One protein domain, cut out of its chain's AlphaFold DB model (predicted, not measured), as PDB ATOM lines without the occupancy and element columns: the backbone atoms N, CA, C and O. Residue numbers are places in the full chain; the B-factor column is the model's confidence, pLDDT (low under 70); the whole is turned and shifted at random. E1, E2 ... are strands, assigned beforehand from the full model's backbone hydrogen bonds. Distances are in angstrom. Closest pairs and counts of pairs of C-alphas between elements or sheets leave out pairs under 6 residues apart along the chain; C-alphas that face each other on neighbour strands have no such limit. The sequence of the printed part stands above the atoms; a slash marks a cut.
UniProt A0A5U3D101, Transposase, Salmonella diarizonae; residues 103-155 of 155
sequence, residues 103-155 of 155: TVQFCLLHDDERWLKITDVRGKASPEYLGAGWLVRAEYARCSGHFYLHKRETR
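What this domain is: This is residues 103 to 155 of the 155 residues of the protein "Transposase" of Salmonella diarizonae (UniProt A0A5U3D101). What shape does the model make? A long, twisted hairpin of E3 and E4 is joined along the later part of E3 by a small hairpin of E1 and E2 turned well away from it, so that four strands form one strongly twisted antiparallel sheet, in order E2, E1, E3, E4. The link 136 to 142 and the tail after E4 lie toward opposite ends of the longest axis. What is its make-up? The printed part has 53 residues, with no named helix and four strands along the chain, E1 to E4; its class is all strand, with 22 residues in named elements, under half. It is only just compact, close to loose, with a radius of gyration of the C-alphas of 11.8 A and an elongated outline of 40 by 21 by 16 A.

Where its parts are: Where are the long strands? E3 is residues 128 to 135, 17.3 A, and E4 is residues 143 to 149, 17.5 A, ending at C-alpha 149 (221.715, 230.962, 209.527). Where are the short ones? E1 is residues 105 to 108, 10.3 A, from C-alpha 105 (208.474, 230.303, 206.596), and E2 is residues 115 to 117, 6.9 A.

How they stand to each other: How do E3 and E4 pair? They are an antiparallel hairpin at 157 degrees, with N 130 and O 147 2.9 A apart, within hydrogen-bond range. E3 bends by 77 degrees at residue 132. What joins the hairpins? E1 and E3 are antiparallel neighbours at 111 degrees; C-alphas 108 and 133 face each other at 4.1 A, and N 134 and O 107 are within hydrogen-bond range at 2.8 A. Where is E2? It is an edge strand in an antiparallel hairpin with E1 at 127 degrees, with N 116 and O 106 within hydrogen-bond range at 2.8 A; it is apart from E3 and E4.

The domain as a whole: How large is it? The two C-alphas farthest apart, those of Tyr 140 and Arg 155, are 40.3 A apart. Are there cuts or weak places? The printed part has no cut and no long link; residues 152 to 155 are under pLDDT 70.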
ATOM      1  N   THR A 103     209.324 236.164 202.573       82.50
ATOM      2  CA  THR A 103     208.251 235.756 203.493       82.50
ATOM      3  C   THR A 103     208.154 234.244 203.685       82.50
ATOM      4  O   THR A 103     207.233 233.775 204.354       82.50
ATOM      5  N   VAL A 104     209.089 233.477 203.112       86.75
ATOM      6  CA  VAL A 104     209.131 232.023 203.270       86.75
ATOM      7  C   VAL A 104     209.312 231.680 204.745       86.75
ATOM      8  O   VAL A 104     210.207 232.198 205.414       86.75
ATOM      9  N   GLN A 105     208.443 230.797 205.229       92.19
ATOM     10  CA  GLN A 105     208.474 230.303 206.596       92.19
ATOM     11  C   GLN A 105     209.107 228.917 206.656       92.19
ATOM     12  O   GLN A 105     208.953 228.110 205.733       92.19
ATOM     13  N   PHE A 106     209.769 228.636 207.769       93.75
ATOM     14  CA  PHE A 106     210.286 227.318 208.101       93.75
ATOM     15  C   PHE A 106     209.921 226.938 209.534       93.75
ATOM     16  O   PHE A 106     209.674 227.805 210.365       93.75
ATOM     17  N   CYS A 107     209.866 225.644 209.813       95.00
ATOM     18  CA  CYS A 107     209.584 225.096 211.133       95.00
ATOM     19  C   CYS A 107     210.696 224.122 211.499       95.00
ATOM     20  O   CYS A 107     210.975 223.203 210.728       95.00
ATOM     21  N   LEU A 108     211.329 224.309 212.652       95.06
ATOM     22  CA  LEU A 108     212.337 223.378 213.153       95.06
ATOM     23  C   LEU A 108     211.639 222.208 213.855       95.06
ATOM     24  O   LEU A 108     210.605 222.392 214.494       95.06
ATOM     25  N   LEU A 109     212.178 220.995 213.718       93.50
ATOM     26  CA  LEU A 109     211.538 219.788 214.266       93.50
ATOM     27  C   LEU A 109     211.476 219.770 215.800       93.50
ATOM     28  O   LEU A 109     210.657 219.052 216.356       93.50
ATOM     29  N   HIS A 110     212.338 220.531 216.470       90.50
ATOM     30  CA  HIS A 110     212.412 220.595 217.930       90.50
ATOM     31  C   HIS A 110     211.547 221.708 218.544       90.50
ATOM     32  O   HIS A 110     211.648 221.942 219.740       90.50
ATOM     33  N   ASP A 111     210.759 222.419 217.734       84.31
ATOM     34  CA  ASP A 111     210.190 223.724 218.096       84.31
ATOM     35  C   ASP A 111     208.646 223.730 218.000       84.31
ATOM     36  O   ASP A 111     208.057 224.693 217.519       84.31
ATOM     37  N   ASP A 112     207.990 222.630 218.403       81.75
ATOM     38  CA  ASP A 112     206.525 222.463 218.556       81.75
ATOM     39  C   ASP A 112     205.660 223.132 217.462       81.75
ATOM     40  O   ASP A 112     204.759 223.926 217.730       81.75
ATOM     41  N   GLU A 113     205.943 222.832 216.191       83.00
ATOM     42  CA  GLU A 113     205.243 223.385 215.013       83.00
ATOM     43  C   GLU A 113     205.298 224.920 214.849       83.00
ATOM     44  O   GLU A 113     204.506 225.525 214.111       83.00
ATOM     45  N   ARG A 114     206.269 225.584 215.477       92.19
ATOM     46  CA  ARG A 114     206.483 227.022 215.329       92.19
ATOM     47  C   ARG A 114     207.034 227.371 213.942       92.19
ATOM     48  O   ARG A 114     208.189 227.114 213.610       92.19
ATOM     49  N   TRP A 115     206.215 228.053 213.140       92.69
ATOM     50  CA  TRP A 115     206.604 228.567 211.821       92.69
ATOM     51  C   TRP A 115     207.274 229.942 211.920       92.69
ATOM     52  O   TRP A 115     206.611 230.956 212.141       92.69
ATOM     53  N   LEU A 116     208.583 229.977 211.691       91.19
ATOM     54  CA  LEU A 116     209.443 231.158 211.743       91.19
ATOM     55  C   LEU A 116     209.652 231.760 210.351       91.19
ATOM     56  O   LEU A 116     209.825 231.042 209.366       91.19
ATOM     57  N   LYS A 117     209.691 233.088 210.261       89.88
ATOM     58  CA  LYS A 117     210.246 233.831 209.120       89.88
ATOM     59  C   LYS A 117     211.740 234.057 209.338       89.88
ATOM     60  O   LYS A 117     212.226 234.063 210.464       89.88
ATOM     61  N   ILE A 118     212.467 234.369 208.265       85.44
ATOM     62  CA  ILE A 118     213.888 234.757 208.358       85.44
ATOM     63  C   ILE A 118     214.083 235.958 209.295       85.44
ATOM     64  O   ILE A 118     215.065 236.016 210.024       85.44
ATOM     65  N   THR A 119     213.142 236.907 209.292       85.62
ATOM     66  CA  THR A 119     213.176 238.095 210.161       85.62
ATOM     67  C   THR A 119     213.038 237.773 211.644       85.62
ATOM     68  O   THR A 119     213.427 238.593 212.470       85.62
ATOM     69  N   ASP A 120     212.500 236.600 211.979       85.94
ATOM     70  CA  ASP A 120     212.257 236.195 213.362       85.94
ATOM     71  C   ASP A 120     213.526 235.622 214.012       85.94
ATOM     72  O   ASP A 120     213.569 235.438 215.227       85.94
ATOM     73  N   VAL A 121     214.578 235.368 213.220       83.38
ATOM     74  CA  VAL A 121     215.820 234.753 213.694       83.38
ATOM     75  C   VAL A 121     216.986 235.730 213.577       83.38
ATOM     76  O   VAL A 121     217.262 236.303 212.521       83.38
ATOM     77  N   ARG A 122     217.701 235.941 214.687       78.50
ATOM     78  CA  ARG A 122     218.869 236.829 214.730       78.50
ATOM     79  C   ARG A 122     220.120 236.073 214.301       78.50
ATOM     80  O   ARG A 122     220.597 235.212 215.026       78.50
ATOM     81  N   GLY A 123     220.665 236.426 213.140       73.50
ATOM     82  CA  GLY A 123     221.919 235.850 212.656       73.50
ATOM     83  C   GLY A 123     223.156 236.469 213.298       73.50
ATOM     84  O   GLY A 123     223.185 237.669 213.578       73.50
ATOM     85  N   LYS A 124     224.184 235.639 213.472       76.06
ATOM     86  CA  LYS A 124     225.557 236.041 213.803       76.06
ATOM     87  C   LYS A 124     226.410 236.090 212.528       76.06
ATOM     88  O   LYS A 124     225.982 235.622 211.469       76.06
ATOM     89  N   ALA A 125     227.608 236.662 212.649       78.56
ATOM     90  CA  ALA A 125     228.601 236.703 211.575       78.56
ATOM     91  C   ALA A 125     229.085 235.299 211.173       78.56
ATOM     92  O   ALA A 125     229.341 235.034 210.003       78.56
ATOM     93  N   SER A 126     229.170 234.380 212.136       84.38
ATOM     94  CA  SER A 126     229.479 232.972 211.892       84.38
ATOM     95  C   SER A 126     228.231 232.201 211.441       84.38
ATOM     96  O   SER A 126     227.165 232.408 212.028       84.38
ATOM     97  N   PRO A 127     228.348 231.272 210.473       88.62
ATOM     98  CA  PRO A 127     227.279 230.331 210.163       88.62
ATOM     99  C   PRO A 127     226.861 229.528 211.403       88.62
ATOM    100  O   PRO A 127     227.708 228.983 212.107       88.62
ATOM    101  N   GLU A 128     225.559 229.442 211.653       91.62
ATOM    102  CA  GLU A 128     224.965 228.714 212.775       91.62
ATOM    103  C   GLU A 128     224.002 227.653 212.244       91.62
ATOM    104  O   GLU A 128     223.128 227.949 211.428       91.62
ATOM    105  N   TYR A 129     224.166 226.407 212.690       93.62
ATOM    106  CA  TYR A 129     223.223 225.341 212.376       93.62
ATOM    107  C   TYR A 129     222.015 225.442 213.310       93.62
ATOM    108  O   TYR A 129     222.161 225.314 214.521       93.62
ATOM    109  N   LEU A 130     220.830 225.668 212.742       92.81
ATOM    110  CA  LEU A 130     219.590 225.797 213.509       92.81
ATOM    111  C   LEU A 130     218.936 224.445 213.783       92.81
ATOM    112  O   LEU A 130     218.264 224.294 214.791       92.81
ATOM    113  N   GLY A 131     219.089 223.465 212.891       94.44
ATOM    114  CA  GLY A 131     218.445 222.159 213.030       94.44
ATOM    115  C   GLY A 131     217.817 221.641 211.741       94.44
ATOM    116  O   GLY A 131     217.829 222.295 210.695       94.44
ATOM    117  N   ALA A 132     217.284 220.424 211.810       96.62
ATOM    118  CA  ALA A 132     216.424 219.870 210.772       96.62
ATOM    119  C   ALA A 132     214.998 220.434 210.901       96.62
ATOM    120  O   ALA A 132     214.551 220.780 211.997       96.62
ATOM    121  N   GLY A 133     214.281 220.527 209.784       95.56
ATOM    122  CA  GLY A 133     212.967 221.156 209.753       95.56
ATOM    123  C   GLY A 133     212.236 221.021 208.426       95.56
ATOM    124  O   GLY A 133     212.664 220.312 207.511       95.56
ATOM    125  N   TRP A 134     211.156 221.784 208.318       95.25
ATOM    126  CA  TRP A 134     210.302 221.899 207.146       95.25
ATOM    127  C   TRP A 134     210.331 223.314 206.581       95.25
ATOM    128  O   TRP A 134     210.178 224.287 207.311       95.25
ATOM    129  N   LEU A 135     210.473 223.425 205.265       94.25
ATOM    130  CA  LEU A 135     210.291 224.647 204.493       94.25
ATOM    131  C   LEU A 135     208.860 224.689 203.951       94.25
ATOM    132  O   LEU A 135     208.407 223.698 203.377       94.25
ATOM    133  N   VAL A 136     208.205 225.849 204.054       91.88
ATOM    134  CA  VAL A 136     206.814 226.107 203.639       91.88
ATOM    135  C   VAL A 136     205.766 225.372 204.486       91.88
ATOM    136  O   VAL A 136     205.799 224.158 204.670       91.88
ATOM    137  N   ARG A 137     204.768 226.132 204.961       90.12
ATOM    138  CA  ARG A 137     203.680 225.619 205.805       90.12
ATOM    139  C   ARG A 137     202.734 224.677 205.069       90.12
ATOM    140  O   ARG A 137     202.368 223.637 205.613       90.12
ATOM    141  N   ALA A 138     202.344 225.044 203.850       90.44
ATOM    142  CA  ALA A 138     201.410 224.274 203.040       90.44
ATOM    143  C   ALA A 138     201.971 222.881 202.724       90.44
ATOM    144  O   ALA A 138     203.034 222.758 202.120       90.44
ATOM    145  N   GLU A 139     201.240 221.839 203.117       87.44
ATOM    146  CA  GLU A 139     201.695 220.448 203.055       87.44
ATOM    147  C   GLU A 139     202.070 220.011 201.635       87.44
ATOM    148  O   GLU A 139     203.161 219.486 201.415       87.44
ATOM    149  N   TYR A 140     201.239 220.353 200.643       87.94
ATOM    150  CA  TYR A 140     201.487 220.031 199.234       87.94
ATOM    151  C   TYR A 140     202.773 220.651 198.673       87.94
ATOM    152  O   TYR A 140     203.221 220.238 197.607       87.94
ATOM    153  N   ALA A 141     203.341 221.663 199.337       88.69
ATOM    154  CA  ALA A 141     204.550 222.372 198.934       88.69
ATOM    155  C   ALA A 141     205.684 222.216 199.954       88.69
ATOM    156  O   ALA A 141     206.716 222.863 199.796       88.69
ATOM    157  N   ARG A 142     205.522 221.383 200.982       92.50
ATOM    158  CA  ARG A 142     206.489 221.255 202.069       92.50
ATOM    159  C   ARG A 142     207.754 220.533 201.599       92.50
ATOM    160  O   ARG A 142     207.686 219.566 200.840       92.50
ATOM    161  N   CYS A 143     208.916 220.997 202.048       94.56
ATOM    162  CA  CYS A 143     210.201 220.361 201.759       94.56
ATOM    163  C   CYS A 143     211.025 220.246 203.043       94.56
ATOM    164  O   CYS A 143     211.228 221.248 203.723       94.56
ATOM    165  N   SER A 144     211.488 219.046 203.404       94.81
ATOM    166  CA  SER A 144     212.388 218.889 204.556       94.81
ATOM    167  C   SER A 144     213.779 219.439 204.250       94.81
ATOM    168  O   SER A 144     214.204 219.460 203.092       94.81
ATOM    169  N   GLY A 145     214.530 219.826 205.273       95.19
ATOM    170  CA  GLY A 145     215.913 220.256 205.100       95.19
ATOM    171  C   GLY A 145     216.627 220.528 206.414       95.19
ATOM    172  O   GLY A 145     216.043 220.426 207.492       95.19
ATOM    173  N   HIS A 146     217.901 220.885 206.292       95.94
ATOM    174  CA  HIS A 146     218.747 221.365 207.380       95.94
ATOM    175  C   HIS A 146     218.921 222.874 207.219       95.94
ATOM    176  O   HIS A 146     219.264 223.347 206.135       95.94
ATOM    177  N   PHE A 147     218.663 223.628 208.284       94.44
ATOM    178  CA  PHE A 147     218.648 225.084 208.245       94.44
ATOM    179  C   PHE A 147     219.924 225.648 208.849       94.44
ATOM    180  O   PHE A 147     220.310 225.295 209.962       94.44
ATOM    181  N   TYR A 148     220.550 226.552 208.103       93.44
ATOM    182  CA  TYR A 148     221.735 227.286 208.522       93.44
ATOM    183  C   TYR A 148     221.443 228.779 208.439       93.44
ATOM    184  O   TYR A 148     220.877 229.256 207.453       93.44
ATOM    185  N   LEU A 149     221.843 229.518 209.466       90.38
ATOM    186  CA  LEU A 149     221.715 230.962 209.527       90.38
ATOM    187  C   LEU A 149     223.084 231.605 209.374       90.38
ATOM    188  O   LEU A 149     224.023 231.276 210.089       90.38
ATOM    189  N   HIS A 150     223.187 232.552 208.454       85.81
ATOM    190  CA  HIS A 150     224.394 233.337 208.266       85.81
ATOM    191  C   HIS A 150     224.000 234.771 207.927       85.81
ATOM    192  O   HIS A 150     223.294 235.015 206.944       85.81
ATOM    193  N   LYS A 151     224.451 235.725 208.744       80.56
ATOM    194  CA  LYS A 151     224.279 237.151 208.482       80.56
ATOM    195  C   LYS A 151     225.643 237.733 208.158       80.56
ATOM    196  O   LYS A 151     226.533 237.736 208.996       80.56
ATOM    197  N   ARG A 152     225.794 238.253 206.942       68.62
ATOM    198  CA  ARG A 152     227.004 238.982 206.568       68.62
ATOM    199  C   ARG A 152     227.108 240.226 207.454       68.62
ATOM    200  O   ARG A 152     226.125 240.961 207.564       68.62
ATOM    201  N   GLU A 153     228.263 240.454 208.073       63.88
ATOM    202  CA  GLU A 153     228.540 241.738 208.716       63.88
ATOM    203  C   GLU A 153     228.410 242.836 207.660       63.88
ATOM    204  O   GLU A 153     229.032 242.778 206.594       63.88
ATOM    205  N   THR A 154     227.539 243.804 207.922       58.53
ATOM    206  CA  THR A 154     227.515 245.057 207.173       58.53
ATOM    207  C   THR A 154     228.821 245.773 207.487       58.53
ATOM    208  O   THR A 154     228.999 246.239 208.611       58.53
ATOM    209  N   ARG A 155     229.742 245.772 206.520       48.69
ATOM    210  CA  ARG A 155     230.829 246.752 206.477       48.69
ATOM    211  C   ARG A 155     230.260 248.131 206.191       48.69
ATOM    212  O   ARG A 155     229.275 248.186 205.419       48.69
TER     213      ARG A 155